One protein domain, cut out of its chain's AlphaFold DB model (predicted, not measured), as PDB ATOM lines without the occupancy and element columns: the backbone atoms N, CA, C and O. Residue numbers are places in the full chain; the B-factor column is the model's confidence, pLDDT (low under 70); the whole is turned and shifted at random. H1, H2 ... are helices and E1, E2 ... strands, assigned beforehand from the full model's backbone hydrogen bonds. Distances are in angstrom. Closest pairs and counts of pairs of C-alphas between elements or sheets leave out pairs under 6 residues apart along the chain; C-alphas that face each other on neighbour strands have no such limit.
ATOM      1  N   ILE A 159      -6.212 -98.323 -16.748       96.81
ATOM      2  CA  ILE A 159      -6.386 -96.886 -16.473       96.81
ATOM      3  C   ILE A 159      -5.940 -96.034 -17.666       96.81
ATOM      4  O   ILE A 159      -6.634 -95.093 -18.062       96.81
ATOM      5  N   GLY A 160      -4.796 -96.363 -18.267       96.44
ATOM      6  CA  GLY A 160      -4.286 -95.670 -19.443       96.44
ATOM      7  C   GLY A 160      -5.224 -95.783 -20.647       96.44
ATOM      8  O   GLY A 160      -5.455 -94.784 -21.336       96.44
ATOM      9  N   HIS A 161      -5.787 -96.969 -20.892       97.38
ATOM     10  CA  HIS A 161      -6.747 -97.212 -21.969       97.38
ATOM     11  C   HIS A 161      -8.048 -96.435 -21.762       97.38
ATOM     12  O   HIS A 161      -8.478 -95.744 -22.685       97.38
ATOM     13  N   ALA A 162      -8.618 -96.454 -20.554       98.12
ATOM     14  CA  ALA A 162      -9.818 -95.681 -20.234       98.12
ATOM     15  C   ALA A 162      -9.601 -94.171 -20.436       98.12
ATOM     16  O   ALA A 162     -10.415 -93.502 -21.077       98.12
ATOM     17  N   ARG A 163      -8.467 -93.636 -19.955       96.88
ATOM     18  CA  ARG A 163      -8.081 -92.228 -20.162       96.88
ATOM     19  C   ARG A 163      -7.944 -91.895 -21.643       96.88
ATOM     20  O   ARG A 163      -8.446 -90.867 -22.083       96.88
ATOM     21  N   ARG A 164      -7.308 -92.772 -22.424       96.62
ATOM     22  CA  ARG A 164      -7.141 -92.578 -23.868       96.62
ATOM     23  C   ARG A 164      -8.475 -92.596 -24.612       96.62
ATOM     24  O   ARG A 164      -8.682 -91.757 -25.484       96.62
ATOM     25  N   TYR A 165      -9.362 -93.526 -24.264       98.31
ATOM     26  CA  TYR A 165     -10.706 -93.612 -24.831       98.31
ATOM     27  C   TYR A 165     -11.501 -92.333 -24.552       98.31
ATOM     28  O   TYR A 165     -12.027 -91.714 -25.476       98.31
ATOM     29  N   PHE A 166     -11.506 -91.880 -23.293       98.44
ATOM     30  CA  PHE A 166     -12.115 -90.607 -22.919       98.44
ATOM     31  C   PHE A 166     -11.509 -89.431 -23.691       98.44
ATOM     32  O   PHE A 166     -12.253 -88.613 -24.217       98.44
ATOM     33  N   ASP A 167     -10.180 -89.342 -23.777       97.38
ATOM     34  CA  ASP A 167      -9.494 -88.223 -24.427       97.38
ATOM     35  C   ASP A 167      -9.794 -88.147 -25.921       97.38
ATOM     36  O   ASP A 167      -9.994 -87.052 -26.444       97.38
ATOM     37  N   TYR A 168      -9.887 -89.296 -26.592       97.94
ATOM     38  CA  TYR A 168     -10.307 -89.359 -27.987       97.94
ATOM     39  C   TYR A 168     -11.733 -88.834 -28.166       97.94
ATOM     40  O   TYR A 168     -11.961 -87.924 -28.963       97.94
ATOM     41  N   LEU A 169     -12.682 -89.353 -27.377       98.50
ATOM     42  CA  LEU A 169     -14.076 -88.917 -27.427       98.50
ATOM     43  C   LEU A 169     -14.227 -87.438 -27.067       98.50
ATOM     44  O   LEU A 169     -14.982 -86.716 -27.715       98.50
ATOM     45  N   TYR A 170     -13.503 -86.965 -26.054       98.25
ATOM     46  CA  TYR A 170     -13.490 -85.558 -25.686       98.25
ATOM     47  C   TYR A 170     -13.008 -84.712 -26.859       98.25
ATOM     48  O   TYR A 170     -13.668 -83.746 -27.213       98.25
ATOM     49  N   LEU A 171     -11.900 -85.091 -27.496       96.56
ATOM     50  CA  LEU A 171     -11.281 -84.340 -28.583       96.56
ATOM     51  C   LEU A 171     -12.187 -84.218 -29.817       96.56
ATOM     52  O   LEU A 171     -12.422 -83.098 -30.273       96.56
ATOM     53  N   ILE A 172     -12.748 -85.324 -30.318       97.38
ATOM     54  CA  ILE A 172     -13.606 -85.301 -31.522       97.38
ATOM     55  C   ILE A 172     -14.907 -84.510 -31.316       97.38
ATOM     56  O   ILE A 172     -15.481 -84.005 -32.275       97.38
ATOM     57  N   ASN A 173     -15.361 -84.355 -30.070       97.94
ATOM     58  CA  ASN A 173     -16.529 -83.540 -29.736       97.94
ATOM     59  C   ASN A 173     -16.164 -82.089 -29.384       97.94
ATOM     60  O   ASN A 173     -16.901 -81.158 -29.714       97.94
ATOM     61  N   ALA A 174     -15.024 -81.878 -28.727       96.56
ATOM     62  CA  ALA A 174     -14.524 -80.569 -28.326       96.56
ATOM     63  C   ALA A 174     -14.195 -79.690 -29.530       96.56
ATOM     64  O   ALA A 174     -14.511 -78.505 -29.502       96.56
ATOM     65  N   LEU A 175     -13.601 -80.252 -30.586       94.88
ATOM     66  CA  LEU A 175     -13.222 -79.494 -31.780       94.88
ATOM     67  C   LEU A 175     -14.408 -78.727 -32.399       94.88
ATOM     68  O   LEU A 175     -14.333 -77.499 -32.467       94.88
ATOM     69  N   PRO A 176     -15.531 -79.365 -32.781       95.31
ATOM     70  CA  PRO A 176     -16.681 -78.627 -33.305       95.31
ATOM     71  C   PRO A 176     -17.376 -77.739 -32.270       95.31
ATOM     72  O   PRO A 176     -17.763 -76.611 -32.583       95.31
ATOM     73  N   VAL A 177     -17.558 -78.230 -31.040       96.50
ATOM     74  CA  VAL A 177     -18.351 -77.530 -30.016       96.50
ATOM     75  C   VAL A 177     -17.600 -76.330 -29.455       96.50
ATOM     76  O   VAL A 177     -18.092 -75.202 -29.501       96.50
ATOM     77  N   PHE A 178     -16.400 -76.554 -28.928       95.88
ATOM     78  CA  PHE A 178     -15.596 -75.488 -28.352       95.88
ATOM     79  C   PHE A 178     -14.913 -74.649 -29.420       95.88
ATOM     80  O   PHE A 178     -14.770 -73.456 -29.196       95.88
ATOM     81  N   GLY A 179     -14.606 -75.189 -30.603       94.69
ATOM     82  CA  GLY A 179     -14.153 -74.368 -31.729       94.69
ATOM     83  C   GLY A 179     -15.154 -73.262 -32.078       94.69
ATOM     84  O   GLY A 179     -14.762 -72.118 -32.298       94.69
ATOM     85  N   ARG A 180     -16.463 -73.558 -32.042       95.06
ATOM     86  CA  ARG A 180     -17.511 -72.536 -32.204       95.06
ATOM     87  C   ARG A 180     -17.498 -71.512 -31.065       95.06
ATOM     88  O   ARG A 180     -17.513 -70.316 -31.342       95.06
ATOM     89  N   ALA A 181     -17.441 -71.965 -29.810       96.62
ATOM     90  CA  ALA A 181     -17.411 -71.077 -28.642       96.62
ATOM     91  C   ALA A 181     -16.177 -70.155 -28.631       96.62
ATOM     92  O   ALA A 181     -16.295 -68.968 -28.337       96.62
ATOM     93  N   LEU A 182     -15.006 -70.684 -29.002       96.19
ATOM     94  CA  LEU A 182     -13.755 -69.937 -29.126       96.19
ATOM     95  C   LEU A 182     -13.893 -68.794 -30.140       96.19
ATOM     96  O   LEU A 182     -13.636 -67.640 -29.797       96.19
ATOM     97  N   ARG A 183     -14.388 -69.089 -31.351       95.00
ATOM     98  CA  ARG A 183     -14.614 -68.066 -32.388       95.00
ATOM     99  C   ARG A 183     -15.609 -66.997 -31.943       95.00
ATOM    100  O   ARG A 183     -15.344 -65.812 -32.112       95.00
ATOM    101  N   MET A 184     -16.719 -67.394 -31.319       95.62
ATOM    102  CA  MET A 184     -17.716 -66.455 -30.783       95.62
ATOM    103  C   MET A 184     -17.160 -65.564 -29.658       95.62
ATOM    104  O   MET A 184     -17.608 -64.435 -29.490       95.62
ATOM    105  N   ALA A 185     -16.169 -66.042 -28.899       96.56
ATOM    106  CA  ALA A 185     -15.471 -65.243 -27.892       96.56
ATOM    107  C   ALA A 185     -14.411 -64.287 -28.484       96.56
ATOM    108  O   ALA A 185     -13.852 -63.468 -27.743       96.56
ATOM    109  N   GLY A 186     -14.145 -64.373 -29.794       95.06
ATOM    110  CA  GLY A 186     -13.101 -63.619 -30.490       95.06
ATOM    111  C   GLY A 186     -11.691 -64.160 -30.235       95.06
ATOM    112  O   GLY A 186     -10.743 -63.378 -30.174       95.06
ATOM    113  N   LEU A 187     -11.561 -65.469 -30.002       93.56
ATOM    114  CA  LEU A 187     -10.281 -66.143 -29.786       93.56
ATOM    115  C   LEU A 187      -9.756 -66.716 -31.104       93.56
ATOM    116  O   LEU A 187     -10.533 -67.213 -31.925       93.56
ATOM    117  N   ASP A 188      -8.436 -66.670 -31.276       85.19
ATOM    118  CA  ASP A 188      -7.763 -67.328 -32.392       85.19
ATOM    119  C   ASP A 188      -7.934 -68.853 -32.282       85.19
ATOM    120  O   ASP A 188      -7.815 -69.438 -31.202       85.19
ATOM    121  N   THR A 189      -8.247 -69.488 -33.409       84.19
ATOM    122  CA  THR A 189      -8.444 -70.939 -33.507       84.19
ATOM    123  C   THR A 189      -7.464 -71.608 -34.465       84.19
ATOM    124  O   THR A 189      -7.613 -72.794 -34.759       84.19
ATOM    125  N   GLU A 190      -6.442 -70.891 -34.931       83.38
ATOM    126  CA  GLU A 190      -5.395 -71.458 -35.769       83.38
ATOM    127  C   GLU A 190      -4.437 -72.365 -34.976       83.38
ATOM    128  O   GLU A 190      -4.168 -72.195 -33.778       83.38
ATOM    129  N   GLY A 191      -3.916 -73.385 -35.662       83.44
ATOM    130  CA  GLY A 191      -2.908 -74.300 -35.131       83.44
ATOM    131  C   GLY A 191      -3.276 -74.914 -33.774       83.44
ATOM    132  O   GLY A 191      -4.331 -75.522 -33.599       83.44
ATOM    133  N   SER A 192      -2.376 -74.778 -32.794       79.56
ATOM    134  CA  SER A 192      -2.544 -75.354 -31.451       79.56
ATOM    135  C   SER A 192      -3.612 -74.660 -30.594       79.56
ATOM    136  O   SER A 192      -3.978 -75.191 -29.546       79.56
ATOM    137  N   LEU A 193      -4.088 -73.473 -30.988       84.69
ATOM    138  CA  LEU A 193      -5.083 -72.704 -30.227       84.69
ATOM    139  C   LEU A 193      -6.523 -73.110 -30.567       84.69
ATOM    140  O   LEU A 193      -7.420 -72.923 -29.748       84.69
ATOM    141  N   GLY A 194      -6.737 -73.780 -31.704       83.62
ATOM    142  CA  GLY A 194      -8.043 -74.315 -32.104       83.62
ATOM    143  C   GLY A 194      -8.594 -75.431 -31.214       83.62
ATOM    144  O   GLY A 194      -9.762 -75.798 -31.342       83.62
ATOM    145  N   PHE A 195      -7.788 -75.969 -30.295       89.62
ATOM    146  CA  PHE A 195      -8.211 -76.995 -29.351       89.62
ATOM    147  C   PHE A 195      -8.068 -76.527 -27.904       89.62
ATOM    148  O   PHE A 195      -6.965 -76.309 -27.409       89.62
ATOM    149  N   MET A 196      -9.196 -76.477 -27.197       92.62
ATOM    150  CA  MET A 196      -9.221 -76.294 -25.752       92.62
ATOM    151  C   MET A 196      -9.206 -77.654 -25.061       92.62
ATOM    152  O   MET A 196     -10.157 -78.431 -25.160       92.62
ATOM    153  N   SER A 197      -8.128 -77.941 -24.331       95.31
ATOM    154  CA  SER A 197      -8.048 -79.176 -23.558       95.31
ATOM    155  C   SER A 197      -9.052 -79.180 -22.401       95.31
ATOM    156  O   SER A 197      -9.382 -78.128 -21.842       95.31
ATOM    157  N   LYS A 198      -9.456 -80.378 -21.959       96.56
ATOM    158  CA  LYS A 198     -10.290 -80.558 -20.760       96.56
ATOM    159  C   LYS A 198      -9.744 -79.810 -19.548       96.56
ATOM    160  O   LYS A 198     -10.512 -79.200 -18.816       96.56
ATOM    161  N   TYR A 199      -8.425 -79.806 -19.358       97.50
ATOM    162  CA  TYR A 199      -7.803 -79.154 -18.212       97.50
ATOM    163  C   TYR A 199      -7.609 -77.650 -18.405       97.50
ATOM    164  O   TYR A 199      -7.707 -76.923 -17.425       97.50
ATOM    165  N   SER A 200      -7.431 -77.159 -19.635       97.38
ATOM    166  CA  SER A 200      -7.485 -75.717 -19.922       97.38
ATOM    167  C   SER A 200      -8.863 -75.151 -19.585       97.38
ATOM    168  O   SER A 200      -8.963 -74.146 -18.885       97.38
ATOM    169  N   LEU A 201      -9.920 -75.865 -19.986       97.69
ATOM    170  CA  LEU A 201     -11.303 -75.541 -19.646       97.69
ATOM    171  C   LEU A 201     -11.545 -75.554 -18.129       97.69
ATOM    172  O   LEU A 201     -12.050 -74.574 -17.583       97.69
ATOM    173  N   GLN A 202     -11.157 -76.636 -17.437       97.94
ATOM    174  CA  GLN A 202     -11.330 -76.727 -15.982       97.94
ATOM    175  C   GLN A 202     -10.564 -75.625 -15.240       97.94
ATOM    176  O   GLN A 202     -11.108 -75.043 -14.306       97.94
ATOM    177  N   THR A 203      -9.338 -75.292 -15.660       97.94
ATOM    178  CA  THR A 203      -8.561 -74.203 -15.052       97.94
ATOM    179  C   THR A 203      -9.256 -72.858 -15.222       97.94
ATOM    180  O   THR A 203      -9.434 -72.153 -14.232       97.94
ATOM    181  N   LEU A 204      -9.703 -72.510 -16.436       98.00
ATOM    182  CA  LEU A 204     -10.409 -71.250 -16.687       98.00
ATOM    183  C   LEU A 204     -11.664 -71.121 -15.810       98.00
ATOM    184  O   LEU A 204     -11.848 -70.114 -15.125       98.00
ATOM    185  N   LEU A 205     -12.509 -72.157 -15.798       98.06
ATOM    186  CA  LEU A 205     -13.750 -72.157 -15.022       98.06
ATOM    187  C   LEU A 205     -13.491 -72.151 -13.509       98.06
ATOM    188  O   LEU A 205     -14.219 -71.488 -12.771       98.06
ATOM    189  N   MET A 206     -12.439 -72.832 -13.042       97.75
ATOM    190  CA  MET A 206     -12.020 -72.794 -11.642       97.75
ATOM    191  C   MET A 206     -11.617 -71.378 -11.220       97.75
ATOM    192  O   MET A 206     -12.088 -70.904 -10.188       97.75
ATOM    193  N   LEU A 207     -10.777 -70.696 -12.003       97.25
ATOM    194  CA  LEU A 207     -10.314 -69.343 -11.676       97.25
ATOM    195  C   LEU A 207     -11.480 -68.354 -11.592       97.25
ATOM    196  O   LEU A 207     -11.589 -67.615 -10.616       97.25
ATOM    197  N   LEU A 208     -12.400 -68.410 -12.558       97.00
ATOM    198  CA  LEU A 208     -13.609 -67.584 -12.558       97.00
ATOM    199  C   LEU A 208     -14.527 -67.876 -11.370       97.00
ATOM    200  O   LEU A 208     -15.125 -66.956 -10.816       97.00
ATOM    201  N   ARG A 209     -14.647 -69.145 -10.968       97.31
ATOM    202  CA  ARG A 209     -15.483 -69.542  -9.831       97.31
ATOM    203  C   ARG A 209     -14.900 -69.090  -8.495       97.31
ATOM    204  O   ARG A 209     -15.672 -68.772  -7.596       97.31
ATOM    205  N   LEU A 210     -13.576 -69.109  -8.357       96.25
ATOM    206  CA  LEU A 210     -12.894 -68.667  -7.143       96.25
ATOM    207  C   LEU A 210     -12.850 -67.139  -7.033       96.25
ATOM    208  O   LEU A 210     -12.900 -66.630  -5.920       96.25
ATOM    209  N   GLY A 211     -12.764 -66.417  -8.157       92.88
ATOM    210  CA  GLY A 211     -12.688 -64.951  -8.158       92.88
ATOM    211  C   GLY A 211     -11.433 -64.415  -7.464       92.88
ATOM    212  O   GLY A 211     -11.490 -63.381  -6.811       92.88
ATOM    213  N   THR A 212     -10.322 -65.154  -7.534       84.12
ATOM    214  CA  THR A 212      -9.093 -64.856  -6.775       84.12
ATOM    215  C   THR A 212      -7.977 -64.237  -7.621       84.12
ATOM    216  O   THR A 212      -6.827 -64.310  -7.208       84.12
ATOM    217  N   ASP A 213      -8.259 -63.710  -8.815       84.06
ATOM    218  CA  ASP A 213      -7.263 -63.007  -9.631       84.06
ATOM    219  C   ASP A 213      -7.033 -61.553  -9.156       84.06
ATOM    220  O   ASP A 213      -7.943 -60.950  -8.589       84.06
ATOM    221  N   PRO A 214      -5.825 -60.973  -9.339       93.19
ATOM    222  CA  PRO A 214      -4.648 -61.525 -10.021       93.19
ATOM    223  C   PRO A 214      -3.779 -62.465  -9.160       93.19
ATOM    224  O   PRO A 214      -3.673 -62.306  -7.948       93.19
ATOM    225  N   LEU A 215      -3.114 -63.448  -9.789       94.62
ATOM    226  CA  LEU A 215      -2.302 -64.473  -9.107       94.62
ATOM    227  C   LEU A 215      -0.923 -64.678  -9.751       94.62
ATOM    228  O   LEU A 215      -0.827 -64.679 -10.977       94.62
ATOM    229  N   PRO A 216       0.138 -64.955  -8.967       94.62
ATOM    230  CA  PRO A 216       1.410 -65.407  -9.523       94.62
ATOM    231  C   PRO A 216       1.314 -66.851 -10.039       94.62
ATOM    232  O   PRO A 216       0.545 -67.667  -9.517       94.62
ATOM    233  N   GLU A 217       2.158 -67.207 -11.011       94.19
ATOM    234  CA  GLU A 217       2.165 -68.534 -11.652       94.19
ATOM    235  C   GLU A 217       2.264 -69.688 -10.641       94.19
ATOM    236  O   GLU A 217       1.468 -70.627 -10.674       94.19
ATOM    237  N   GLY A 218       3.166 -69.595  -9.657       94.94
ATOM    238  CA  GLY A 218       3.315 -70.625  -8.622       94.94
ATOM    239  C   GLY A 218       2.037 -70.859  -7.800       94.94
ATOM    240  O   GLY A 218       1.756 -71.986  -7.365       94.94
ATOM    241  N   ARG A 219       1.205 -69.821  -7.627       96.31
ATOM    242  CA  ARG A 219      -0.094 -69.950  -6.962       96.31
ATOM    243  C   ARG A 219      -1.129 -70.601  -7.877       96.31
ATOM    244  O   ARG A 219      -1.867 -71.454  -7.384       96.31
ATOM    245  N   LEU A 220      -1.132 -70.300  -9.177       96.75
ATOM    246  CA  LEU A 220      -1.962 -70.998 -10.171       96.75
ATOM    247  C   LEU A 220      -1.647 -72.498 -10.204       96.75
ATOM    248  O   LEU A 220      -2.551 -73.320 -10.059       96.75
ATOM    249  N   ILE A 221      -0.365 -72.868 -10.273       96.88
ATOM    250  CA  ILE A 221       0.077 -74.271 -10.224       96.88
ATOM    251  C   ILE A 221      -0.372 -74.947  -8.922       96.88
ATOM    252  O   ILE A 221      -0.827 -76.095  -8.927       96.88
ATOM    253  N   THR A 222      -0.297 -74.235  -7.792       97.19
ATOM    254  CA  THR A 222      -0.782 -74.748  -6.504       97.19
ATOM    255  C   THR A 222      -2.292 -74.976  -6.508       97.19
ATOM    256  O   THR A 222      -2.735 -76.001  -5.984       97.19
ATOM    257  N   LEU A 223      -3.074 -74.068  -7.100       97.56
ATOM    258  CA  LEU A 223      -4.520 -74.231  -7.258       97.56
ATOM    259  C   LEU A 223      -4.849 -75.418  -8.163       97.56
ATOM    260  O   LEU A 223      -5.694 -76.218  -7.790       97.56
ATOM    261  N   MET A 224      -4.145 -75.606  -9.279       97.75
ATOM    262  CA  MET A 224      -4.336 -76.771 -10.153       97.75
ATOM    263  C   MET A 224      -4.000 -78.091  -9.446       97.75
ATOM    264  O   MET A 224      -4.715 -79.079  -9.596       97.75
ATOM    265  N   ARG A 225      -2.932 -78.114  -8.635       97.19
ATOM    266  CA  ARG A 225      -2.537 -79.291  -7.842       97.19
ATOM    267  C   ARG A 225      -3.553 -79.624  -6.752       97.19
ATOM    268  O   ARG A 225      -3.833 -80.795  -6.544       97.19
ATOM    269  N   LYS A 226      -4.036 -78.623  -6.010       96.69
ATOM    270  CA  LYS A 226      -4.968 -78.838  -4.890       96.69
ATOM    271  C   LYS A 226      -6.419 -78.981  -5.344       96.69
ATOM    272  O   LYS A 226      -7.178 -79.641  -4.653       96.69
ATOM    273  N   ASN A 227      -6.772 -78.327  -6.450       97.19
ATOM    274  CA  ASN A 227      -8.115 -78.166  -6.997       97.19
ATOM    275  C   ASN A 227      -9.179 -77.990  -5.900       97.19
ATOM    276  O   ASN A 227      -9.903 -78.934  -5.579       97.19
ATOM    277  N   PRO A 228      -9.295 -76.787  -5.310       97.19
ATOM    278  CA  PRO A 228     -10.181 -76.556  -4.168       97.19
ATOM    279  C   PRO A 228     -11.671 -76.785  -4.474       97.19
ATOM    280  O   PRO A 228     -12.476 -76.825  -3.549       97.19
ATOM    281  N   LEU A 229     -12.052 -76.917  -5.750       97.19
ATOM    282  CA  LEU A 229     -13.425 -77.212  -6.156       97.19
ATOM    283  C   LEU A 229     -13.732 -78.717  -6.197       97.19
ATOM    284  O   LEU A 229     -14.905 -79.086  -6.263       97.19
ATOM    285  N   SER A 230     -12.716 -79.584  -6.173       97.38
ATOM    286  CA  SER A 230     -12.911 -81.034  -6.148       97.38
ATOM    287  C   SER A 230     -13.254 -81.516  -4.745       97.38
ATOM    288  O   SER A 230     -12.532 -81.255  -3.786       97.38
ATOM    289  N   LYS A 231     -14.319 -82.313  -4.637       96.44
ATOM    290  CA  LYS A 231     -14.685 -83.001  -3.387       96.44
ATOM    291  C   LYS A 231     -13.946 -84.327  -3.213       96.44
ATOM    292  O   LYS A 231     -14.042 -84.957  -2.164       96.44
ATOM    293  N   LYS A 232     -13.244 -84.768  -4.256       95.50
ATOM    294  CA  LYS A 232     -12.541 -86.052  -4.336       95.50
ATOM    295  C   LYS A 232     -11.019 -85.904  -4.379       95.50
ATOM    296  O   LYS A 232     -10.324 -86.892  -4.578       95.50
ATOM    297  N   GLY A 233     -10.495 -84.686  -4.218       92.38
ATOM    298  CA  GLY A 233      -9.055 -84.416  -4.305       92.38
ATOM    299  C   GLY A 233      -8.478 -84.582  -5.716       92.38
ATOM    300  O   GLY A 233      -7.275 -84.776  -5.876       92.38
ATOM    301  N   SER A 234      -9.326 -84.514  -6.745       94.50
ATOM    302  CA  SER A 234      -8.937 -84.631  -8.149       94.50
ATOM    303  C   SER A 234      -8.095 -83.434  -8.572       94.50
ATOM    304  O   SER A 234      -8.551 -82.299  -8.491       94.50
ATOM    305  N   GLN A 235      -6.896 -83.665  -9.095       96.12
ATOM    306  CA  GLN A 235      -6.010 -82.594  -9.559       96.12
ATOM    307  C   GLN A 235      -6.326 -82.180 -11.007       96.12
ATOM    308  O   GLN A 235      -6.850 -82.967 -11.798       96.12
ATOM    309  N   ILE A 236      -5.951 -80.954 -11.383       96.31
ATOM    310  CA  ILE A 236      -5.992 -80.478 -12.772       96.31
ATOM    311  C   ILE A 236      -4.606 -80.659 -13.400       96.31
ATOM    312  O   ILE A 236      -3.636 -79.998 -13.016       96.31
ATOM    313  N   GLY A 237      -4.523 -81.557 -14.383       93.81
ATOM    314  CA  GLY A 237      -3.291 -81.872 -15.102       93.81
ATOM    315  C   GLY A 237      -2.223 -82.589 -14.262       93.81
ATOM    316  O   GLY A 237      -2.174 -82.509 -13.031       93.81
ATOM    317  N   SER A 238      -1.322 -83.286 -14.954       91.50
ATOM    318  CA  SER A 238      -0.070 -83.804 -14.392       91.50
ATOM    319  C   SER A 238       0.966 -82.679 -14.235       91.50
ATOM    320  O   SER A 238       0.835 -81.653 -14.912       91.50
ATOM    321  N   PRO A 239       2.024 -82.855 -13.416       91.88
ATOM    322  CA  PRO A 239       3.092 -81.863 -13.267       91.88
ATOM    323  C   PRO A 239       3.645 -81.329 -14.597       91.88
ATOM    324  O   PRO A 239       3.772 -80.119 -14.743       91.88
ATOM    325  N   ILE A 240       3.872 -82.205 -15.586       88.81
ATOM    326  CA  ILE A 240       4.393 -81.825 -16.911       88.81
ATOM    327  C   ILE A 240       3.381 -81.041 -17.764       88.81
ATOM    328  O   ILE A 240       3.770 -80.230 -18.591       88.81
ATOM    329  N   SER A 241       2.075 -81.244 -17.556       92.31
ATOM    330  CA  SER A 241       1.032 -80.588 -18.362       92.31
ATOM    331  C   SER A 241       0.593 -79.219 -17.837       92.31
ATOM    332  O   SER A 241       0.000 -78.446 -18.581       92.31
ATOM    333  N   ARG A 242       0.838 -78.904 -16.557       96.31
ATOM    334  CA  ARG A 242       0.338 -77.659 -15.944       96.31
ATOM    335  C   ARG A 242       0.922 -76.393 -16.581       96.31
ATOM    336  O   ARG A 242       0.123 -75.506 -16.875       96.31
ATOM    337  N   PRO A 243       2.239 -76.306 -16.855       95.31
ATOM    338  CA  PRO A 243       2.795 -75.160 -17.572       95.31
ATOM    339  C   PRO A 243       2.174 -74.990 -18.964       95.31
ATOM    340  O   PRO A 243       1.797 -73.884 -19.332       95.31
ATOM    341  N   GLU A 244       1.968 -76.086 -19.701       94.50
ATOM    342  CA  GLU A 244       1.334 -76.059 -21.030       94.50
ATOM    343  C   GLU A 244      -0.123 -75.581 -20.978       94.50
ATOM    344  O   GLU A 244      -0.564 -74.812 -21.829       94.50
ATOM    345  N   ILE A 245      -0.876 -75.986 -19.950       97.00
ATOM    346  CA  ILE A 245      -2.247 -75.514 -19.729       97.00
ATOM    347  C   ILE A 245      -2.274 -73.994 -19.509       97.00
ATOM    348  O   ILE A 245      -3.107 -73.311 -20.106       97.00
ATOM    349  N   LEU A 246      -1.372 -73.463 -18.675       96.44
ATOM    350  CA  LEU A 246      -1.275 -72.022 -18.423       96.44
ATOM    351  C   LEU A 246      -0.789 -71.260 -19.662       96.44
ATOM    352  O   LEU A 246      -1.389 -70.251 -20.026       96.44
ATOM    353  N   SER A 247       0.226 -71.783 -20.354       95.12
ATOM    354  CA  SER A 247       0.729 -71.223 -21.611       95.12
ATOM    355  C   SER A 247      -0.373 -71.137 -22.663       95.12
ATOM    356  O   SER A 247      -0.505 -70.121 -23.340       95.12
ATOM    357  N   TRP A 248      -1.218 -72.166 -22.775       96.25
ATOM    358  CA  TRP A 248      -2.358 -72.144 -23.686       96.25
ATOM    359  C   TRP A 248      -3.381 -71.064 -23.308       96.25
ATOM    360  O   TRP A 248      -3.846 -70.336 -24.184       96.25
ATOM    361  N   LEU A 249      -3.726 -70.923 -22.021       96.62
ATOM    362  CA  LEU A 249      -4.683 -69.906 -21.557       96.62
ATOM    363  C   LEU A 249      -4.178 -68.484 -21.810       96.62
ATOM    364  O   LEU A 249      -4.960 -67.613 -22.184       96.62
ATOM    365  N   GLU A 250      -2.879 -68.262 -21.649       95.31
ATOM    366  CA  GLU A 250      -2.246 -66.990 -21.976       95.31
ATOM    367  C   GLU A 250      -2.206 -66.749 -23.491       95.31
ATOM    368  O   GLU A 250      -2.690 -65.728 -23.966       95.31
ATOM    369  N   ARG A 251      -1.681 -67.700 -24.275       94.69
ATOM    370  CA  ARG A 251      -1.514 -67.557 -25.733       94.69
ATOM    371  C   ARG A 251      -2.836 -67.444 -26.484       94.69
ATOM    372  O   ARG A 251      -2.891 -66.770 -27.504       94.69
ATOM    373  N   SER A 252      -3.889 -68.096 -25.993       94.81
ATOM    374  CA  SER A 252      -5.245 -67.919 -26.528       94.81
ATOM    375  C   SER A 252      -5.818 -66.539 -26.197       94.81
ATOM    376  O   SER A 252      -6.737 -66.082 -26.867       94.81
ATOM    377  N   GLY A 253      -5.279 -65.847 -25.191       94.94
ATOM    378  CA  GLY A 253      -5.807 -64.587 -24.685       94.94
ATOM    379  C   GLY A 253      -6.961 -64.770 -23.702       94.94
ATOM    380  O   GLY A 253      -7.668 -63.804 -23.440       94.94
ATOM    381  N   CYS A 254      -7.187 -65.972 -23.156       96.88
ATOM    382  CA  CYS A 254      -8.122 -66.192 -22.045       96.88
ATOM    383  C   CYS A 254      -7.588 -65.658 -20.706       96.88
ATOM    384  O   CYS A 254      -8.368 -65.393 -19.791       96.88
ATOM    385  N   MET A 255      -6.271 -65.514 -20.586       96.19
ATOM    386  CA  MET A 255      -5.592 -64.897 -19.455       96.19
ATOM    387  C   MET A 255      -4.605 -63.848 -19.952       96.19
ATOM    388  O   MET A 255      -4.019 -63.997 -21.021       96.19
ATOM    389  N   GLU A 256      -4.406 -62.812 -19.150       95.12
ATOM    390  CA  GLU A 256      -3.471 -61.726 -19.426       95.12
ATOM    391  C   GLU A 256      -2.453 -61.616 -18.296       95.12
ATOM    392  O   GLU A 256      -2.751 -61.891 -17.128       95.12
ATOM    393  N   ARG A 257      -1.234 -61.214 -18.658       91.94
ATOM    394  CA  ARG A 257      -0.193 -60.867 -17.693       91.94
ATOM    395  C   ARG A 257      -0.342 -59.399 -17.322       91.94
ATOM    396  O   ARG A 257      -0.347 -58.548 -18.206       91.94
ATOM    397  N   ILE A 258      -0.419 -59.112 -16.028       90.19
ATOM    398  CA  ILE A 258      -0.434 -57.745 -15.506       90.19
ATOM    399  C   ILE A 258       0.780 -57.508 -14.612       90.19
ATOM    400  O   ILE A 258       1.232 -58.405 -13.898       90.19
ATOM    401  N   GLY A 259       1.289 -56.279 -14.656       75.94
ATOM    402  CA  GLY A 259       2.462 -55.862 -13.900       75.94
ATOM    403  C   GLY A 259       3.783 -56.149 -14.617       75.94
ATOM    404  O   GLY A 259       4.173 -57.294 -14.833       75.94
ATOM    405  N   ALA A 260       4.496 -55.070 -14.923       57.88
ATOM    406  CA  ALA A 260       5.948 -55.031 -15.035       57.88
ATOM    407  C   ALA A 260       6.398 -53.747 -14.320       57.88
ATOM    408  O   ALA A 260       6.678 -52.732 -14.947       57.88
ATOM    409  N   GLY A 261       6.307 -53.765 -12.988       60.50
ATOM    410  CA  GLY A 261       6.856 -52.722 -12.116       60.50
ATOM    411  C   GLY A 261       8.144 -53.203 -11.443       60.50
ATOM    412  O   GLY A 261       8.691 -54.234 -11.822       60.50
ATOM    413  N   GLU A 262       8.592 -52.503 -10.399       56.78
ATOM    414  CA  GLU A 262       9.829 -52.808  -9.648       56.78
ATOM    415  C   GLU A 262       9.892 -54.236  -9.077       56.78
ATOM    416  O   GLU A 262      10.973 -54.793  -8.890       56.78
ATOM    417  N   SER A 263       8.740 -54.875  -8.841       63.00
ATOM    418  CA  SER A 263       8.697 -56.302  -8.531       63.00
ATOM    419  C   SER A 263       8.676 -57.112  -9.831       63.00
ATOM    420  O   SER A 263       7.694 -57.093 -10.569       63.00
ATOM    421  N   ASN A 264       9.730 -57.891 -10.089       69.00
ATOM    422  CA  ASN A 264       9.831 -58.860 -11.199       69.00
ATOM    423  C   ASN A 264       8.770 -59.992 -11.152       69.00
ATOM    424  O   ASN A 264       8.896 -61.008 -11.843       69.00
ATOM    425  N   MET A 265       7.736 -59.874 -10.314       78.81
ATOM    426  CA  MET A 265       6.715 -60.893 -10.125       78.81
ATOM    427  C   MET A 265       5.612 -60.746 -11.173       78.81
ATOM    428  O   MET A 265       4.826 -59.803 -11.155       78.81
ATOM    429  N   ARG A 266       5.530 -61.731 -12.068       86.25
ATOM    430  CA  ARG A 266       4.485 -61.817 -13.093       86.25
ATOM    431  C   ARG A 266       3.167 -62.249 -12.459       86.25
ATOM    432  O   ARG A 266       3.083 -63.348 -11.903       86.25
ATOM    433  N   LEU A 267       2.148 -61.401 -12.564       93.06
ATOM    434  CA  LEU A 267       0.788 -61.710 -12.137       93.06
ATOM    435  C   LEU A 267      -0.097 -62.010 -13.346       93.06
ATOM    436  O   LEU A 267       0.087 -61.452 -14.423       93.06
ATOM    437  N   PHE A 268      -1.074 -62.885 -13.147       95.19
ATOM    438  CA  PHE A 268      -2.006 -63.320 -14.175       95.19
ATOM    439  C   PHE A 268      -3.447 -63.052 -13.750       95.19
ATOM    440  O   PHE A 268      -3.822 -63.335 -12.610       95.19
ATOM    441  N   VAL A 269      -4.258 -62.568 -14.687       96.81
ATOM    442  CA  VAL A 269      -5.689 -62.281 -14.515       96.81
ATOM    443  C   VAL A 269      -6.499 -62.942 -15.629       96.81
ATOM    444  O   VAL A 269      -5.987 -63.138 -16.733       96.81
ATOM    445  N   VAL A 270      -7.754 -63.320 -15.364       97.62
ATOM    446  CA  VAL A 270      -8.651 -63.791 -16.428       97.62
ATOM    447  C   VAL A 270      -9.135 -62.589 -17.234       97.62
ATOM    448  O   VAL A 270      -9.805 -61.702 -16.694       97.62
ATOM    449  N   SER A 271      -8.825 -62.589 -18.530       97.25
ATOM    450  CA  SER A 271      -9.147 -61.494 -19.445       97.25
ATOM    451  C   SER A 271     -10.645 -61.394 -19.733       97.25
ATOM    452  O   SER A 271     -11.423 -62.328 -19.499       97.25
ATOM    453  N   ASP A 272     -11.057 -60.297 -20.367       97.00
ATOM    454  CA  ASP A 272     -12.422 -60.158 -20.878       97.00
ATOM    455  C   ASP A 272     -12.767 -61.213 -21.934       97.00
ATOM    456  O   ASP A 272     -13.908 -61.678 -21.992       97.00
ATOM    457  N   ARG A 273     -11.794 -61.642 -22.749       96.56
ATOM    458  CA  ARG A 273     -11.988 -62.747 -23.705       96.56
ATOM    459  C   ARG A 273     -12.232 -64.067 -22.975       96.56
ATOM    460  O   ARG A 273     -13.155 -64.792 -23.338       96.56
ATOM    461  N   GLY A 274     -11.470 -64.353 -21.917       97.50
ATOM    462  CA  GLY A 274     -11.688 -65.521 -21.060       97.50
ATOM    463  C   GLY A 274     -13.069 -65.503 -20.398       97.50
ATOM    464  O   GLY A 274     -13.782 -66.509 -20.408       97.50
ATOM    465  N   ARG A 275     -13.503 -64.338 -19.902       98.12
ATOM    466  CA  ARG A 275     -14.843 -64.134 -19.321       98.12
ATOM    467  C   ARG A 275     -15.955 -64.298 -20.361       98.12
ATOM    468  O   ARG A 275     -16.970 -64.924 -20.060       98.12
ATOM    469  N   ARG A 276     -15.778 -63.787 -21.586       98.00
ATOM    470  CA  ARG A 276     -16.721 -63.996 -22.701       98.00
ATOM    471  C   ARG A 276     -16.833 -65.466 -23.078       98.00
ATOM    472  O   ARG A 276     -17.950 -65.966 -23.169       98.00
ATOM    473  N   LEU A 277     -15.705 -66.162 -23.223       98.06
ATOM    474  CA  LEU A 277     -15.696 -67.600 -23.480       98.06
ATOM    475  C   LEU A 277     -16.486 -68.353 -22.404       98.06
ATOM    476  O   LEU A 277     -17.332 -69.173 -22.737       98.06
ATOM    477  N   ALA A 278     -16.284 -68.030 -21.127       97.88
ATOM    478  CA  ALA A 278     -17.012 -68.665 -20.034       97.88
ATOM    479  C   ALA A 278     -18.532 -68.461 -20.081       97.88
ATOM    480  O   ALA A 278     -19.268 -69.370 -19.710       97.88
ATOM    481  N   ARG A 279     -19.023 -67.323 -20.589       98.06
ATOM    482  CA  ARG A 279     -20.470 -67.095 -20.789       98.06
ATOM    483  C   ARG A 279     -21.071 -67.978 -21.886       98.06
ATOM    484  O   ARG A 279     -22.272 -68.218 -21.870       98.06
ATOM    485  N   LEU A 280     -20.244 -68.476 -22.804       98.12
ATOM    486  CA  LEU A 280     -20.629 -69.412 -23.864       98.12
ATOM    487  C   LEU A 280     -20.526 -70.879 -23.418       98.12
ATOM    488  O   LEU A 280     -20.824 -71.789 -24.191       98.12
ATOM    489  N   LEU A 281     -20.100 -71.133 -22.179       98.12
ATOM    490  CA  LEU A 281     -19.987 -72.467 -21.605       98.12
ATOM    491  C   LEU A 281     -21.161 -72.728 -20.660       98.12
ATOM    492  O   LEU A 281     -21.462 -71.944 -19.763       98.12
ATOM    493  N   HIS A 282     -21.825 -73.861 -20.850       98.25
ATOM    494  CA  HIS A 282     -22.869 -74.336 -19.961       98.25
ATOM    495  C   HIS A 282     -22.267 -74.560 -18.571       98.25
ATOM    496  O   HIS A 282     -21.153 -75.068 -18.442       98.25
ATOM    497  N   LYS A 283     -23.015 -74.244 -17.509       96.38
ATOM    498  CA  LYS A 283     -22.530 -74.361 -16.120       96.38
ATOM    499  C   LYS A 283     -21.975 -75.755 -15.774       96.38
ATOM    500  O   LYS A 283     -21.002 -75.863 -15.038       96.38
ATOM    501  N   ASP A 284     -22.552 -76.806 -16.361       96.94
ATOM    502  CA  ASP A 284     -22.121 -78.202 -16.163       96.94
ATOM    503  C   ASP A 284     -20.822 -78.562 -16.919       96.94
ATOM    504  O   ASP A 284     -20.371 -79.702 -16.845       96.94
ATOM    505  N   CYS A 285     -20.210 -77.633 -17.666       97.44
ATOM    506  CA  CYS A 285     -18.883 -77.844 -18.245       97.44
ATOM    507  C   CYS A 285     -17.770 -77.845 -17.187       97.44
ATOM    508  O   CYS A 285     -16.699 -78.406 -17.447       97.44
ATOM    509  N   LEU A 286     -18.018 -77.243 -16.018       97.88
ATOM    510  CA  LEU A 286     -17.155 -77.348 -14.845       97.88
ATOM    511  C   LEU A 286     -17.349 -78.732 -14.206       97.88
ATOM    512  O   LEU A 286     -18.402 -79.028 -13.645       97.88
ATOM    513  N   ASP A 287     -16.309 -79.553 -14.267       97.62
ATOM    514  CA  ASP A 287     -16.220 -80.873 -13.645       97.62
ATOM    515  C   ASP A 287     -14.929 -80.959 -12.812       97.62
ATOM    516  O   ASP A 287     -13.892 -81.432 -13.293       97.62
ATOM    517  N   PRO A 288     -14.962 -80.482 -11.553       97.00
ATOM    518  CA  PRO A 288     -13.790 -80.487 -10.686       97.00
ATOM    519  C   PRO A 288     -13.298 -81.899 -10.350       97.00
ATOM    520  O   PRO A 288     -12.121 -82.077 -10.044       97.00
ATOM    521  N   ASP A 289     -14.173 -82.904 -10.421       97.81
ATOM    522  CA  ASP A 289     -13.880 -84.288 -10.042       97.81
ATOM    523  C   ASP A 289     -13.472 -85.165 -11.246       97.81
ATOM    524  O   ASP A 289     -13.319 -86.379 -11.104       97.81
ATOM    525  N   LEU A 290     -13.249 -84.569 -12.426       95.81
ATOM    526  CA  LEU A 290     -12.939 -85.291 -13.666       95.81
ATOM    527  C   LEU A 290     -11.736 -86.240 -13.544       95.81
ATOM    528  O   LEU A 290     -11.783 -87.357 -14.051       95.81
ATOM    529  N   GLY A 291     -10.658 -85.826 -12.873       94.06
ATOM    530  CA  GLY A 291      -9.469 -86.662 -12.673       94.06
ATOM    531  C   GLY A 291      -9.770 -87.930 -11.874       94.06
ATOM    532  O   GLY A 291      -9.403 -89.017 -12.310       94.06
ATOM    533  N   HIS A 292     -10.520 -87.804 -10.777       95.12
ATOM    534  CA  HIS A 292     -10.988 -88.950  -9.990       95.12
ATOM    535  C   HIS A 292     -11.923 -89.850 -10.810       95.12
ATOM    536  O   HIS A 292     -11.773 -91.066 -10.826       95.12
ATOM    537  N   ARG A 293     -12.835 -89.255 -11.587       96.06
ATOM    538  CA  ARG A 293     -13.763 -89.996 -12.451       96.06
ATOM    539  C   ARG A 293     -13.026 -90.848 -13.498       96.06
ATOM    540  O   ARG A 293     -13.435 -91.975 -13.770       96.06
ATOM    541  N   LEU A 294     -11.929 -90.330 -14.058       94.75
ATOM    542  CA  LEU A 294     -11.058 -91.061 -14.986       94.75
ATOM    543  C   LEU A 294     -10.318 -92.222 -14.309       94.75
ATOM    544  O   LEU A 294     -10.092 -93.246 -14.951       94.75
ATOM    545  N   GLU A 295      -9.931 -92.074 -13.042       93.69
ATOM    546  CA  GLU A 295      -9.336 -93.158 -12.252       93.69
ATOM    547  C   GLU A 295     -10.358 -94.258 -11.957       93.69
ATOM    548  O   GLU A 295     -10.074 -95.425 -12.224       93.69
ATOM    549  N   ASP A 296     -11.567 -93.892 -11.527       95.88
ATOM    550  CA  ASP A 296     -12.661 -94.835 -11.261       95.88
ATOM    551  C   ASP A 296     -13.045 -95.645 -12.506       95.88
ATOM    552  O   ASP A 296     -13.255 -96.860 -12.445       95.88
ATOM    553  N   TRP A 297     -13.153 -94.981 -13.662       97.44
ATOM    554  CA  TRP A 297     -13.402 -95.673 -14.924       97.44
ATOM    555  C   TRP A 297     -12.229 -96.571 -15.311       97.44
ATOM    556  O   TRP A 297     -12.447 -97.686 -15.778       97.44
ATOM    557  N   GLY A 298     -10.999 -96.119 -15.082       96.00
ATOM    558  CA  GLY A 298      -9.797 -96.904 -15.329       96.00
ATOM    559  C   GLY A 298      -9.695 -98.176 -14.488       96.00
ATOM    560  O   GLY A 298      -9.266 -99.205 -14.999       96.00
ATOM    561  N   ALA A 299     -10.131 -98.126 -13.230       95.75
ATOM    562  CA  ALA A 299     -10.111 -99.266 -12.313       95.75
ATOM    563  C   ALA A 299     -11.089-100.393 -12.697       95.75
ATOM    564  O   ALA A 299     -10.949-101.511 -12.215       95.75
ATOM    565  N   THR A 300     -12.079-100.095 -13.542       97.00
ATOM    566  CA  THR A 300     -13.141-101.021 -13.977       97.00
ATOM    567  C   THR A 300     -13.222-101.098 -15.501       97.00
ATOM    568  O   THR A 300     -14.299-101.210 -16.078       97.00
ATOM    569  N   TRP A 301     -12.096-100.897 -16.184       97.75
ATOM    570  CA  TRP A 301     -12.024-100.975 -17.639       97.75
ATOM    571  C   TRP A 301     -11.829-102.434 -18.085       97.75
ATOM    572  O   TRP A 301     -10.944-103.089 -17.534       97.75
ATOM    573  N   PRO A 302     -12.544-102.922 -19.124       97.56
ATOM    574  CA  PRO A 302     -13.374-102.188 -20.093       97.56
ATOM    575  C   PRO A 302     -14.856-101.990 -19.720       97.56
ATOM    576  O   PRO A 302     -15.577-101.312 -20.454       97.56
ATOM    577  N   GLU A 303     -15.331-102.522 -18.595       98.31
ATOM    578  CA  GLU A 303     -16.745-102.487 -18.180       98.31
ATOM    579  C   GLU A 303     -17.270-101.055 -17.972       98.31
ATOM    580  O   GLU A 303     -18.461-100.774 -18.120       98.31
ATOM    581  N   SER A 304     -16.380-100.111 -17.665       98.38
ATOM    582  CA  SER A 304     -16.689 -98.694 -17.484       98.38
ATOM    583  C   SER A 304     -16.956 -97.931 -18.785       98.38
ATOM    584  O   SER A 304     -17.466 -96.805 -18.736       98.38
ATOM    585  N   LYS A 305     -16.670 -98.521 -19.951       98.62
ATOM    586  CA  LYS A 305     -16.810 -97.870 -21.260       98.62
ATOM    587  C   LYS A 305     -18.199 -97.241 -21.493       98.62
ATOM    588  O   LYS A 305     -18.242 -96.051 -21.816       98.62
ATOM    589  N   PRO A 306     -19.343 -97.912 -21.224       98.69
ATOM    590  CA  PRO A 306     -20.663 -97.292 -21.378       98.69
ATOM    591  C   PRO A 306     -20.883 -96.068 -20.472       98.69
ATOM    592  O   PRO A 306     -21.638 -95.157 -20.825       98.69
ATOM    593  N   ARG A 307     -20.220 -96.005 -19.304       98.56
ATOM    594  CA  ARG A 307     -20.287 -94.846 -18.394       98.56
ATOM    595  C   ARG A 307     -19.548 -93.642 -18.981       98.56
ATOM    596  O   ARG A 307     -20.076 -92.533 -18.890       98.56
ATOM    597  N   ILE A 308     -18.387 -93.860 -19.608       98.69
ATOM    598  CA  ILE A 308     -17.648 -92.814 -20.335       98.69
ATOM    599  C   ILE A 308     -18.504 -92.269 -21.479       98.69
ATOM    600  O   ILE A 308     -18.692 -91.060 -21.595       98.69
ATOM    601  N   GLU A 309     -19.094 -93.137 -22.298       98.81
ATOM    602  CA  GLU A 309     -19.903 -92.678 -23.428       98.81
ATOM    603  C   GLU A 309     -21.149 -91.906 -22.985       98.81
ATOM    604  O   GLU A 309     -21.493 -90.879 -23.568       98.81
ATOM    605  N   ARG A 310     -21.831 -92.365 -21.925       98.75
ATOM    606  CA  ARG A 310     -22.962 -91.635 -21.332       98.75
ATOM    607  C   ARG A 310     -22.540 -90.246 -20.858       98.75
ATOM    608  O   ARG A 310     -23.279 -89.283 -21.079       98.75
ATOM    609  N   TYR A 311     -21.371 -90.143 -20.225       98.69
ATOM    610  CA  TYR A 311     -20.804 -88.861 -19.822       98.69
ATOM    611  C   TYR A 311     -20.595 -87.956 -21.039       98.69
ATOM    612  O   TYR A 311     -21.128 -86.851 -21.049       98.69
ATOM    613  N   ILE A 312     -19.920 -88.439 -22.087       98.69
ATOM    614  CA  ILE A 312     -19.644 -87.670 -23.312       98.69
ATOM    615  C   ILE A 312     -20.944 -87.189 -23.969       98.69
ATOM    616  O   ILE A 312     -21.078 -85.996 -24.253       98.69
ATOM    617  N   ARG A 313     -21.942 -88.074 -24.125       98.75
ATOM    618  CA  ARG A 313     -23.260 -87.720 -24.683       98.75
ATOM    619  C   ARG A 313     -23.948 -86.622 -23.872       98.75
ATOM    620  O   ARG A 313     -24.478 -85.669 -24.439       98.75
ATOM    621  N   THR A 314     -23.922 -86.738 -22.546       98.44
ATOM    622  CA  THR A 314     -24.563 -85.766 -21.649       98.44
ATOM    623  C   THR A 314     -23.832 -84.425 -21.668       98.44
ATOM    624  O   THR A 314     -24.466 -83.383 -21.827       98.44
ATOM    625  N   TYR A 315     -22.508 -84.457 -21.524       98.50
ATOM    626  CA  TYR A 315     -21.643 -83.288 -21.428       98.50
ATOM    627  C   TYR A 315     -21.720 -82.432 -22.697       98.50
ATOM    628  O   TYR A 315     -22.148 -81.277 -22.653       98.50
ATOM    629  N   PHE A 316     -21.404 -83.018 -23.856       98.44
ATOM    630  CA  PHE A 316     -21.413 -82.288 -25.124       98.44
ATOM    631  C   PHE A 316     -22.823 -82.039 -25.659       98.44
ATOM    632  O   PHE A 316     -23.049 -81.010 -26.289       98.44
ATOM    633  N   GLY A 317     -23.797 -82.904 -25.357       98.38
ATOM    634  CA  GLY A 317     -25.197 -82.664 -25.707       98.38
ATOM    635  C   GLY A 317     -25.773 -81.426 -25.012       98.38
ATOM    636  O   GLY A 317     -26.445 -80.618 -25.654       98.38
ATOM    637  N   LYS A 318     -25.480 -81.234 -23.716       98.44
ATOM    638  CA  LYS A 318     -25.860 -80.016 -22.980       98.44
ATOM    639  C   LYS A 318     -25.163 -78.785 -23.551       98.44
ATOM    640  O   LYS A 318     -25.838 -77.811 -23.867       98.44
ATOM    641  N   GLN A 319     -23.845 -78.855 -23.739       98.19
ATOM    642  CA  GLN A 319     -23.075 -77.725 -24.253       98.19
ATOM    643  C   GLN A 319     -23.501 -77.312 -25.669       98.19
ATOM    644  O   GLN A 319     -23.650 -76.125 -25.942       98.19
ATOM    645  N   LYS A 320     -23.744 -78.272 -26.569       98.00
ATOM    646  CA  LYS A 320     -24.225 -78.005 -27.931       98.00
ATOM    647  C   LYS A 320     -25.566 -77.269 -27.924       98.00
ATOM    648  O   LYS A 320     -25.706 -76.275 -28.629       98.00
ATOM    649  N   ARG A 321     -26.538 -77.734 -27.125       98.12
ATOM    650  CA  ARG A 321     -27.845 -77.063 -26.990       98.12
ATOM    651  C   ARG A 321     -27.713 -75.672 -26.382       98.12
ATOM    652  O   ARG A 321     -28.381 -74.758 -26.842       98.12
ATOM    653  N   PHE A 322     -26.838 -75.513 -25.390       98.31
ATOM    654  CA  PHE A 322     -26.565 -74.213 -24.787       98.31
ATOM    655  C   PHE A 322     -25.978 -73.230 -25.803       98.31
ATOM    656  O   PHE A 322     -26.478 -72.125 -25.927       98.31
ATOM    657  N   LEU A 323     -24.995 -73.634 -26.614       96.88
ATOM    658  CA  LEU A 323     -24.453 -72.768 -27.669       96.88
ATOM    659  C   LEU A 323     -25.477 -72.398 -28.745       96.88
ATOM    660  O   LEU A 323     -25.378 -71.325 -29.332       96.88
ATOM    661  N   ALA A 324     -26.450 -73.271 -29.015       95.81
ATOM    662  CA  ALA A 324     -27.503 -72.985 -29.981       95.81
ATOM    663  C   ALA A 324     -28.427 -71.836 -29.540       95.81
ATOM    664  O   ALA A 324     -29.024 -71.213 -30.405       95.81
ATOM    665  N   SER A 325     -28.511 -71.508 -28.243       96.50
ATOM    666  CA  SER A 325     -29.307 -70.364 -27.768       96.50
ATOM    667  C   SER A 325     -28.634 -69.001 -27.973       96.50
ATOM    668  O   SER A 325     -29.196 -67.985 -27.581       96.50
ATOM    669  N   PHE A 326     -27.417 -68.979 -28.518       92.62
ATOM    670  CA  PHE A 326     -26.669 -67.766 -28.868       92.62
ATOM    671  C   PHE A 326     -26.550 -67.576 -30.392       92.62
ATOM    672  O   PHE A 326     -25.781 -66.725 -30.838       92.62
TER     673      PHE A 326
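This is residues 159 to 326 of the 327 residues of an uncharacterized protein of Thioclava sp. ES.032 (UniProt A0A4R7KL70). Two long helices, H1 and H8, run side by side the same way, with H7 folded back along their first ends, and together they make one lobe. Beside it a second lobe of crossed helices, H3, H4, H5 and H6, ends in a small strand hairpin, E1 and E2, whose loop reaches Glu 262 at one far end of the domain. The printed part has 168 residues with eight named helices and two named strands, in the order H1 H2 H3 H4 H5 E1 E2 H6 H7 H8; the sheet E1 - E2 is antiparallel and the class is mostly helix. It is compact, with a radius of gyration of the C-alphas of 16.1 A, yet elongated in outline, spanning 57 by 34 by 27 A.

Find C-alpha 159 at (-6.386, -96.886, -16.473); from there H1 runs to residue 184 over 35.5 A, with a kink of 47 degrees near residue 174. Next come H2, residues 191 to 194, H3, residues 198 to 210 and 18.3 A long, H4, residues 217 to 226, and H5, residues 241 to 251. Then read E1, residues 255 to 258, E2, residues 267 to 270, H6, residues 272 to 279, and H7, residues 290 to 299. H8, residues 305 to 324, is 28.5 A long and ends at C-alpha 324, at (-27.503, -72.985, -29.981).

Start at the hub, H1, which touches H8 at a shallow tilt of 5 degrees, the same way, closest at the C-alphas of Val 177 and Lys 320, 6.3 A. With residues 159 to 163 alone H1 touches H7, opposite ways at 31 degrees, a shallow tilt; Ile 159 and Gly 298 have the closest C-alphas, 3.6 A. H7 and H8 are a helical hairpin and only just touch, with 3 pairs of C-alphas within 8 A, the closest those of Trp 297 and Ile 308, 7.4 A. H1 only just touches H2, closest at the C-alphas of Gly 179 and Gly 194, 6.1 A, and H6, closest at those of Leu 182 and Leu 277, 6.4 A, with 3 pairs within 8 A each. H3 touches H6 about perpendicular at 81 degrees, the C-alphas of Leu 205 and Ala 278 being closest at 6.9 A. H3 also touches H5, closest at the C-alphas of Ser 200 and Ile 245, 5.2 A, and H5 only just touches H4, with 3 pairs within 8 A, closest at those of Ile 221 and Arg 242, 6.7 A. In the hairpin E1 and E2, look for N 256 and O 269, 2.9 A apart, within hydrogen-bond range. H4 is apart from H1, H7 and H8. Every O i to N i+4 pair is within range in H3, H4, H5, H6, H7 and H8, 21 of 22 are in H1, and H2 is too short for one.

The C-alphas of Glu 262 and Glu 303 are the two farthest apart, 57.0 A. The printed part has no cut, and the link from H4 to H5, residues 227 to 240, is long. Mean pLDDT of the printed part is 94.4; residues 260 to 264 are under 70.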